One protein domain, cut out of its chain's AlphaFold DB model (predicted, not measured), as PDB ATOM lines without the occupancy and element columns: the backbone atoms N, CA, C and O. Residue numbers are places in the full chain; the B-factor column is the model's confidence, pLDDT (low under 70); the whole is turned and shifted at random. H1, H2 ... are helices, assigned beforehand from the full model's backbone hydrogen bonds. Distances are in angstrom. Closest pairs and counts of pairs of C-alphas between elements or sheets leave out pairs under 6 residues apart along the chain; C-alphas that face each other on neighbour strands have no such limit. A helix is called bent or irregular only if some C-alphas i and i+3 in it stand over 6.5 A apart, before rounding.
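AT A GLANCE: This is residues 18 to 83 of the 291 residues of the protein "uncharacterized protein LOC111008778" of Momordica charantia (UniProt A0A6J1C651). What shape do the atoms make? They make an open hook: the long bent helix H1 forms the shank, the short helix H2 turns the corner, and helix H3 comes back at a distance from H1, with an empty middle and no helix touching another. How is it built along the printed part? The printed part has 66 residues with three named helices, H1, H2 and H3 in that order, and no named strand; the class is all helix. How spread out is it? The whole is extended, with a radius of gyration of the C-alphas of 17.2 A, and its outline is flat, the C-alphas spanning 50 by 32 by 17 A along their three main axes.

HOW THE PARTS SIT: Is the first helix one straight piece? H1, residues 18 to 52, was assigned as one helix by its hydrogen bonds, but it is bent: C-alphas 41 and 44 are 6.5 A apart, where about 5 A is the distance in a regular helix. Its arms are H1a, residues 18 to 41, and H1b, residues 44 to 52, and their lines stand at a steep tilt of 47 degrees. What follows the bent helix? H2, residues 54 to 64, is close to H1b but not clearly touching it, with 1 pair of C-alphas within 8 A, those of Leu 50 and Leu 57, 7.8 A apart. The lines of H1b and H2 are about perpendicular, at 78 degrees, and their centres are 14.4 A apart. Where does the last helix stand? H3, residues 67 to 83, and H2 meet only through their link. H1a and H3 are apart, as are H1b and H3, and as are H1a and H2. What do the backbone N and O atoms show? Every O i to N i+4 pair is within hydrogen-bond range in H1a and H1b, while 5 of 7 are in H2 and 12 of 13 in H3.

IN THESE COORDINATES: Where does the first arm run? H1a begins at C-alpha 18, at (-1.834, -27.134, 55.381), and ends at C-alpha 41, at (-34.833, -20.825, 58.630), 33.8 A from first to last C-alpha. Residues 42 and 43 belong to neither arm, and H1b goes from Pro 44 to Thr 52. How is the short helix formed? H2 goes from Pro 54 to Trp 64, 16.2 A from first to last C-alpha. It is irregular, but only just: C-alphas 54 and 57 are 6.7 A apart, and its line is a rough one. Where does the last helix end? H3 goes from Pro 67 to Ala 83, 24.4 A from first to last C-alpha, and C-alpha 83 is at (-14.041, -14.702, 35.511).

THE WHOLE: How large is it? The two C-alphas farthest apart are those of Ala 18 and Pro 55, at 50.6 A, while the first and last printed C-alphas, those of Ala 18 and Ala 83, are 26.4 A apart. Is there a cut or a long link? The printed part has no cut, and both links are tight: 1 residue between H1 and H2, and 2 residues between H2 and H3. Which residues stand free? They are residues 18 to 37, 39 to 45, 51 to 56, 59 to 64, 66 to 72 and 74 to 83. Where is the model's confidence low? The mean pLDDT of the printed part is 74.9, and residues 41 to 67, 27 residues, are under 70. The mean is 83 in H1a, 62 in H1b, 59 in H2 and 83 in H3.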
ATOM      1  N   ALA A  18      -0.884 -26.427  54.520       79.94
ATOM      2  CA  ALA A  18      -1.834 -27.134  55.381       79.94
ATOM      3  C   ALA A  18      -2.655 -26.167  56.244       79.94
ATOM      4  O   ALA A  18      -3.874 -26.287  56.300       79.94
ATOM      5  N   ILE A  19      -2.025 -25.155  56.846       86.00
ATOM      6  CA  ILE A  19      -2.711 -24.142  57.662       86.00
ATOM      7  C   ILE A  19      -3.679 -23.311  56.804       86.00
ATOM      8  O   ILE A  19      -4.805 -23.032  57.228       86.00
ATOM      9  N   SER A  20      -3.272 -22.932  55.589       76.44
ATOM     10  CA  SER A  20      -4.130 -22.209  54.640       76.44
ATOM     11  C   SER A  20      -5.327 -23.054  54.181       76.44
ATOM     12  O   SER A  20      -6.466 -22.578  54.142       76.44
ATOM     13  N   VAL A  21      -5.100 -24.343  53.919       86.19
ATOM     14  CA  VAL A  21      -6.146 -25.301  53.540       86.19
ATOM     15  C   VAL A  21      -7.121 -25.525  54.694       86.19
ATOM     16  O   VAL A  21      -8.328 -25.454  54.481       86.19
ATOM     17  N   THR A  22      -6.643 -25.693  55.929       87.75
ATOM     18  CA  THR A  22      -7.512 -25.832  57.109       87.75
ATOM     19  C   THR A  22      -8.391 -24.599  57.316       87.75
ATOM     20  O   THR A  22      -9.589 -24.739  57.562       87.75
ATOM     21  N   LYS A  23      -7.840 -23.389  57.152       85.69
ATOM     22  CA  LYS A  23      -8.621 -22.140  57.204       85.69
ATOM     23  C   LYS A  23      -9.667 -22.074  56.093       85.69
ATOM     24  O   LYS A  23     -10.813 -21.722  56.358       85.69
ATOM     25  N   SER A  24      -9.297 -22.460  54.876       85.25
ATOM     26  CA  SER A  24     -10.205 -22.473  53.723       85.25
ATOM     27  C   SER A  24     -11.355 -23.463  53.914       85.25
ATOM     28  O   SER A  24     -12.508 -23.122  53.660       85.25
ATOM     29  N   ILE A  25     -11.067 -24.659  54.436       90.06
ATOM     30  CA  ILE A  25     -12.078 -25.670  54.766       90.06
ATOM     31  C   ILE A  25     -13.013 -25.151  55.860       90.06
ATOM     32  O   ILE A  25     -14.227 -25.275  55.722       90.06
ATOM     33  N   LEU A  26     -12.485 -24.517  56.912       87.88
ATOM     34  CA  LEU A  26     -13.305 -23.970  57.994       87.88
ATOM     35  C   LEU A  26     -14.236 -22.850  57.498       87.88
ATOM     36  O   LEU A  26     -15.418 -22.835  57.842       87.88
ATOM     37  N   LEU A  27     -13.731 -21.952  56.644       88.56
ATOM     38  CA  LEU A  27     -14.538 -20.905  56.011       88.56
ATOM     39  C   LEU A  27     -15.609 -21.495  55.090       88.56
ATOM     40  O   LEU A  27     -16.754 -21.050  55.123       88.56
ATOM     41  N   PHE A  28     -15.270 -22.522  54.309       88.00
ATOM     42  CA  PHE A  28     -16.219 -23.177  53.414       88.00
ATOM     43  C   PHE A  28     -17.309 -23.926  54.189       88.00
ATOM     44  O   PHE A  28     -18.486 -23.802  53.862       88.00
ATOM     45  N   VAL A  29     -16.952 -24.633  55.264       90.25
ATOM     46  CA  VAL A  29     -17.907 -25.296  56.166       90.25
ATOM     47  C   VAL A  29     -18.824 -24.273  56.838       90.25
ATOM     48  O   VAL A  29     -20.035 -24.485  56.894       90.25
ATOM     49  N   GLY A  30     -18.287 -23.134  57.285       88.94
ATOM     50  CA  GLY A  30     -19.086 -22.030  57.822       88.94
ATOM     51  C   GLY A  30     -20.042 -21.435  56.784       88.94
ATOM     52  O   GLY A  30     -21.220 -21.214  57.071       88.94
ATOM     53  N   LEU A  31     -19.579 -21.239  55.550       89.19
ATOM     54  CA  LEU A  31     -20.397 -20.714  54.457       89.19
ATOM     55  C   LEU A  31     -21.506 -21.699  54.058       89.19
ATOM     56  O   LEU A  31     -22.663 -21.315  53.935       89.19
ATOM     57  N   VAL A  32     -21.194 -22.989  53.950       87.38
ATOM     58  CA  VAL A  32     -22.192 -24.034  53.689       87.38
ATOM     59  C   VAL A  32     -23.200 -24.127  54.840       87.38
ATOM     60  O   VAL A  32     -24.402 -24.192  54.592       87.38
ATOM     61  N   SER A  33     -22.750 -24.052  56.096       85.00
ATOM     62  CA  SER A  33     -23.625 -24.073  57.277       85.00
ATOM     63  C   SER A  33     -24.567 -22.864  57.320       85.00
ATOM     64  O   SER A  33     -25.773 -23.022  57.517       85.00
ATOM     65  N   THR A  34     -24.064 -21.658  57.032       85.75
ATOM     66  CA  THR A  34     -24.900 -20.448  56.941       85.75
ATOM     67  C   THR A  34     -25.884 -20.510  55.777       85.75
ATOM     68  O   THR A  34     -27.033 -20.121  55.956       85.75
ATOM     69  N   VAL A  35     -25.506 -21.068  54.621       82.94
ATOM     70  CA  VAL A  35     -26.423 -21.279  53.485       82.94
ATOM     71  C   VAL A  35     -27.505 -22.307  53.819       82.94
ATOM     72  O   VAL A  35     -28.661 -22.106  53.452       82.94
ATOM     73  N   ILE A  36     -27.183 -23.383  54.542       82.06
ATOM     74  CA  ILE A  36     -28.169 -24.382  54.983       82.06
ATOM     75  C   ILE A  36     -29.123 -23.774  56.017       82.06
ATOM     76  O   ILE A  36     -30.336 -23.914  55.877       82.06
ATOM     77  N   LEU A  37     -28.610 -23.039  57.008       78.56
ATOM     78  CA  LEU A  37     -29.424 -22.308  57.986       78.56
ATOM     79  C   LEU A  37     -30.294 -21.241  57.307       78.56
ATOM     80  O   LEU A  37     -31.469 -21.103  57.635       78.56
ATOM     81  N   PHE A  38     -29.766 -20.544  56.300       77.38
ATOM     82  CA  PHE A  38     -30.522 -19.612  55.465       77.38
ATOM     83  C   PHE A  38     -31.614 -20.339  54.669       77.38
ATOM     84  O   PHE A  38     -32.763 -19.903  54.610       77.38
ATOM     85  N   LYS A  39     -31.306 -21.518  54.128       71.25
ATOM     86  CA  LYS A  39     -32.269 -22.341  53.399       71.25
ATOM     87  C   LYS A  39     -33.402 -22.854  54.295       71.25
ATOM     88  O   LYS A  39     -34.548 -22.873  53.868       71.25
ATOM     89  N   VAL A  40     -33.095 -23.261  55.524       73.19
ATOM     90  CA  VAL A  40     -34.057 -23.894  56.442       73.19
ATOM     91  C   VAL A  40     -34.847 -22.863  57.252       73.19
ATOM     92  O   VAL A  40     -36.057 -23.003  57.401       73.19
ATOM     93  N   ALA A  41     -34.197 -21.812  57.756       67.81
ATOM     94  CA  ALA A  41     -34.833 -20.825  58.630       67.81
ATOM     95  C   ALA A  41     -35.350 -19.595  57.874       67.81
ATOM     96  O   ALA A  41     -36.378 -19.020  58.243       67.81
ATOM     97  N   ILE A  42     -34.633 -19.174  56.829       64.81
ATOM     98  CA  ILE A  42     -34.875 -17.892  56.170       64.81
ATOM     99  C   ILE A  42     -35.769 -18.056  54.935       64.81
ATOM    100  O   ILE A  42     -36.646 -17.223  54.752       64.81
ATOM    101  N   ILE A  43     -35.684 -19.140  54.153       63.03
ATOM    102  CA  ILE A  43     -36.585 -19.358  52.996       63.03
ATOM    103  C   ILE A  43     -38.072 -19.410  53.370       63.03
ATOM    104  O   ILE A  43     -38.826 -18.673  52.742       63.03
ATOM    105  N   PRO A  44     -38.549 -20.190  54.361       65.19
ATOM    106  CA  PRO A  44     -39.978 -20.199  54.673       65.19
ATOM    107  C   PRO A  44     -40.466 -18.835  55.180       65.19
ATOM    108  O   PRO A  44     -41.563 -18.414  54.822       65.19
ATOM    109  N   LYS A  45     -39.629 -18.093  55.925       62.38
ATOM    110  CA  LYS A  45     -39.965 -16.753  56.431       62.38
ATOM    111  C   LYS A  45     -39.906 -15.667  55.354       62.38
ATOM    112  O   LYS A  45     -40.849 -14.893  55.247       62.38
ATOM    113  N   LEU A  46     -38.857 -15.619  54.531       62.41
ATOM    114  CA  LEU A  46     -38.731 -14.674  53.418       62.41
ATOM    115  C   LEU A  46     -39.784 -14.949  52.359       62.41
ATOM    116  O   LEU A  46     -40.432 -14.014  51.935       62.41
ATOM    117  N   VAL A  47     -40.013 -16.198  51.957       63.09
ATOM    118  CA  VAL A  47     -41.021 -16.515  50.938       63.09
ATOM    119  C   VAL A  47     -42.423 -16.181  51.447       63.09
ATOM    120  O   VAL A  47     -43.193 -15.586  50.700       63.09
ATOM    121  N   SER A  48     -42.734 -16.433  52.727       63.53
ATOM    122  CA  SER A  48     -43.995 -15.956  53.314       63.53
ATOM    123  C   SER A  48     -44.094 -14.425  53.345       63.53
ATOM    124  O   SER A  48     -45.153 -13.875  53.072       63.53
ATOM    125  N   LEU A  49     -42.988 -13.717  53.593       62.53
ATOM    126  CA  LEU A  49     -42.959 -12.253  53.626       62.53
ATOM    127  C   LEU A  49     -43.068 -11.655  52.209       62.53
ATOM    128  O   LEU A  49     -43.827 -10.714  51.988       62.53
ATOM    129  N   LEU A  50     -42.353 -12.231  51.237       58.03
ATOM    130  CA  LEU A  50     -42.313 -11.817  49.833       58.03
ATOM    131  C   LEU A  50     -43.630 -12.117  49.105       58.03
ATOM    132  O   LEU A  50     -44.037 -11.318  48.267       58.03
ATOM    133  N   ILE A  51     -44.306 -13.228  49.420       60.09
ATOM    134  CA  ILE A  51     -45.611 -13.570  48.829       60.09
ATOM    135  C   ILE A  51     -46.731 -12.713  49.436       60.09
ATOM    136  O   ILE A  51     -47.660 -12.334  48.728       60.09
ATOM    137  N   THR A  52     -46.650 -12.369  50.726       59.84
ATOM    138  CA  THR A  52     -47.720 -11.631  51.419       59.84
ATOM    139  C   THR A  52     -47.568 -10.105  51.350       59.84
ATOM    140  O   THR A  52     -48.551  -9.395  51.546       59.84
ATOM    141  N   THR A  53     -46.389  -9.562  51.015       59.81
ATOM    142  CA  THR A  53     -46.183  -8.102  50.867       59.81
ATOM    143  C   THR A  53     -45.537  -7.685  49.535       59.81
ATOM    144  O   THR A  53     -44.452  -7.098  49.525       59.81
ATOM    145  N   PRO A  54     -46.190  -7.923  48.383       60.62
ATOM    146  CA  PRO A  54     -45.590  -7.615  47.088       60.62
ATOM    147  C   PRO A  54     -45.340  -6.117  46.774       60.62
ATOM    148  O   PRO A  54     -44.340  -5.861  46.107       60.62
ATOM    149  N   PRO A  55     -46.091  -5.088  47.243       57.47
ATOM    150  CA  PRO A  55     -45.886  -3.743  46.690       57.47
ATOM    151  C   PRO A  55     -44.860  -2.871  47.434       57.47
ATOM    152  O   PRO A  55     -44.522  -1.802  46.941       57.47
ATOM    153  N   ARG A  56     -44.341  -3.269  48.609       54.59
ATOM    154  CA  ARG A  56     -43.537  -2.351  49.453       54.59
ATOM    155  C   ARG A  56     -42.039  -2.652  49.483       54.59
ATOM    156  O   ARG A  56     -41.229  -1.729  49.537       54.59
ATOM    157  N   LEU A  57     -41.659  -3.926  49.400       58.44
ATOM    158  CA  LEU A  57     -40.248  -4.331  49.392       58.44
ATOM    159  C   LEU A  57     -39.598  -4.142  48.015       58.44
ATOM    160  O   LEU A  57     -38.426  -3.784  47.945       58.44
ATOM    161  N   TRP A  58     -40.367  -4.288  46.932       58.66
ATOM    162  CA  TRP A  58     -39.897  -4.034  45.565       58.66
ATOM    163  C   TRP A  58     -39.535  -2.566  45.324       58.66
ATOM    164  O   TRP A  58     -38.506  -2.279  44.719       58.66
ATOM    165  N   VAL A  59     -40.324  -1.636  45.868       59.28
ATOM    166  CA  VAL A  59     -40.033  -0.198  45.772       59.28
ATOM    167  C   VAL A  59     -38.788   0.159  46.584       59.28
ATOM    168  O   VAL A  59     -37.954   0.917  46.104       59.28
ATOM    169  N   SER A  60     -38.599  -0.447  47.765       59.69
ATOM    170  CA  SER A  60     -37.363  -0.267  48.542       59.69
ATOM    171  C   SER A  60     -36.144  -0.859  47.844       59.69
ATOM    172  O   SER A  60     -35.102  -0.227  47.863       59.69
ATOM    173  N   PHE A  61     -36.248  -2.020  47.192       62.72
ATOM    174  CA  PHE A  61     -35.115  -2.604  46.466       62.72
ATOM    175  C   PHE A  61     -34.749  -1.786  45.218       62.72
ATOM    176  O   PHE A  61     -33.569  -1.596  44.932       62.72
ATOM    177  N   GLY A  62     -35.753  -1.234  44.527       63.75
ATOM    178  CA  GLY A  62     -35.557  -0.291  43.424       63.75
ATOM    179  C   GLY A  62     -34.930   1.035  43.867       63.75
ATOM    180  O   GLY A  62     -34.051   1.542  43.180       63.75
ATOM    181  N   PHE A  63     -35.306   1.560  45.039       56.88
ATOM    182  CA  PHE A  63     -34.700   2.770  45.620       56.88
ATOM    183  C   PHE A  63     -33.320   2.525  46.251       56.88
ATOM    184  O   PHE A  63     -32.482   3.424  46.286       56.88
ATOM    185  N   TRP A  64     -33.068   1.309  46.745       61.81
ATOM    186  CA  TRP A  64     -31.779   0.887  47.304       61.81
ATOM    187  C   TRP A  64     -30.730   0.663  46.206       61.81
ATOM    188  O   TRP A  64     -29.536   0.841  46.442       61.81
ATOM    189  N   LEU A  65     -31.161   0.371  44.974       57.97
ATOM    190  CA  LEU A  65     -30.349   0.453  43.754       57.97
ATOM    191  C   LEU A  65     -30.162   1.916  43.295       57.97
ATOM    192  O   LEU A  65     -30.367   2.277  42.139       57.97
ATOM    193  N   SER A  66     -29.745   2.777  44.220       67.81
ATOM    194  CA  SER A  66     -29.313   4.146  43.931       67.81
ATOM    195  C   SER A  66     -28.171   4.141  42.885       67.81
ATOM    196  O   SER A  66     -27.418   3.158  42.829       67.81
ATOM    197  N   PRO A  67     -27.968   5.216  42.088       69.94
ATOM    198  CA  PRO A  67     -26.995   5.260  40.988       69.94
ATOM    199  C   PRO A  67     -25.591   4.683  41.274       69.94
ATOM    200  O   PRO A  67     -25.062   3.989  40.402       69.94
ATOM    201  N   PRO A  68     -24.974   4.866  42.465       72.88
ATOM    202  CA  PRO A  68     -23.660   4.277  42.741       72.88
ATOM    203  C   PRO A  68     -23.682   2.751  42.942       72.88
ATOM    204  O   PRO A  68     -22.717   2.074  42.595       72.88
ATOM    205  N   TYR A  69     -24.763   2.170  43.466       76.56
ATOM    206  CA  TYR A  69     -24.840   0.725  43.725       76.56
ATOM    207  C   TYR A  69     -25.073  -0.087  42.455       76.56
ATOM    208  O   TYR A  69     -24.534  -1.187  42.326       76.56
ATOM    209  N   VAL A  70     -25.804   0.472  41.487       80.44
ATOM    210  CA  VAL A  70     -25.969  -0.136  40.160       80.44
ATOM    211  C   VAL A  70     -24.611  -0.322  39.486       80.44
ATOM    212  O   VAL A  70     -24.364  -1.376  38.906       80.44
ATOM    213  N   PHE A  71     -23.695   0.641  39.641       81.62
ATOM    214  CA  PHE A  71     -22.322   0.504  39.161       81.62
ATOM    215  C   PHE A  71     -21.623  -0.685  39.828       81.62
ATOM    216  O   PHE A  71     -21.112  -1.550  39.124       81.62
ATOM    217  N   PHE A  72     -21.643  -0.808  41.157       82.06
ATOM    218  CA  PHE A  72     -21.000  -1.942  41.836       82.06
ATOM    219  C   PHE A  72     -21.589  -3.301  41.437       82.06
ATOM    220  O   PHE A  72     -20.834  -4.238  41.188       82.06
ATOM    221  N   VAL A  73     -22.915  -3.406  41.320       85.31
ATOM    222  CA  VAL A  73     -23.589  -4.643  40.893       85.31
ATOM    223  C   VAL A  73     -23.244  -4.980  39.443       85.31
ATOM    224  O   VAL A  73     -22.906  -6.123  39.144       85.31
ATOM    225  N   PHE A  74     -23.265  -3.997  38.545       85.31
ATOM    226  CA  PHE A  74     -22.920  -4.199  37.141       85.31
ATOM    227  C   PHE A  74     -21.445  -4.577  36.963       85.31
ATOM    228  O   PHE A  74     -21.142  -5.532  36.253       85.31
ATOM    229  N   ASN A  75     -20.529  -3.916  37.674       82.12
ATOM    230  CA  ASN A  75     -19.110  -4.278  37.685       82.12
ATOM    231  C   ASN A  75     -18.889  -5.682  38.250       82.12
ATOM    232  O   ASN A  75     -18.100  -6.443  37.698       82.12
ATOM    233  N   PHE A  76     -19.617  -6.065  39.300       88.94
ATOM    234  CA  PHE A  76     -19.566  -7.424  39.829       88.94
ATOM    235  C   PHE A  76     -20.063  -8.454  38.807       88.94
ATOM    236  O   PHE A  76     -19.429  -9.491  38.640       88.94
ATOM    237  N   ILE A  77     -21.142  -8.163  38.071       90.62
ATOM    238  CA  ILE A  77     -21.646  -9.027  36.992       90.62
ATOM    239  C   ILE A  77     -20.623  -9.127  35.854       90.62
ATOM    240  O   ILE A  77     -20.346 -10.233  35.395       90.62
ATOM    241  N   ILE A  78     -20.016  -8.013  35.428       89.56
ATOM    242  CA  ILE A  78     -18.963  -8.014  34.402       89.56
ATOM    243  C   ILE A  78     -17.779  -8.867  34.856       89.56
ATOM    244  O   ILE A  78     -17.338  -9.732  34.106       89.56
ATOM    245  N   VAL A  79     -17.290  -8.674  36.085       89.62
ATOM    246  CA  VAL A  79     -16.192  -9.469  36.652       89.62
ATOM    247  C   VAL A  79     -16.591 -10.939  36.778       89.62
ATOM    248  O   VAL A  79     -15.784 -11.800  36.457       89.62
ATOM    249  N   ALA A  80     -17.827 -11.257  37.166       88.75
ATOM    250  CA  ALA A  80     -18.319 -12.630  37.254       88.75
ATOM    251  C   ALA A  80     -18.403 -13.306  35.877       88.75
ATOM    252  O   ALA A  80     -18.032 -14.471  35.742       88.75
ATOM    253  N   VAL A  81     -18.840 -12.584  34.841       85.88
ATOM    254  CA  VAL A  81     -18.860 -13.078  33.456       85.88
ATOM    255  C   VAL A  81     -17.442 -13.204  32.905       85.88
ATOM    256  O   VAL A  81     -17.125 -14.219  32.291       85.88
ATOM    257  N   ALA A  82     -16.564 -12.233  33.160       86.25
ATOM    258  CA  ALA A  82     -15.163 -12.267  32.749       86.25
ATOM    259  C   ALA A  82     -14.400 -13.407  33.444       86.25
ATOM    260  O   ALA A  82     -13.692 -14.163  32.785       86.25
ATOM    261  N   ALA A  83     -14.605 -13.597  34.746       79.62
ATOM    262  CA  ALA A  83     -14.041 -14.702  35.511       79.62
ATOM    263  C   ALA A  83     -14.647 -16.046  35.086       79.62
ATOM    264  O   ALA A  83     -13.918 -17.022  34.946       79.62
TER     265      ALA A  83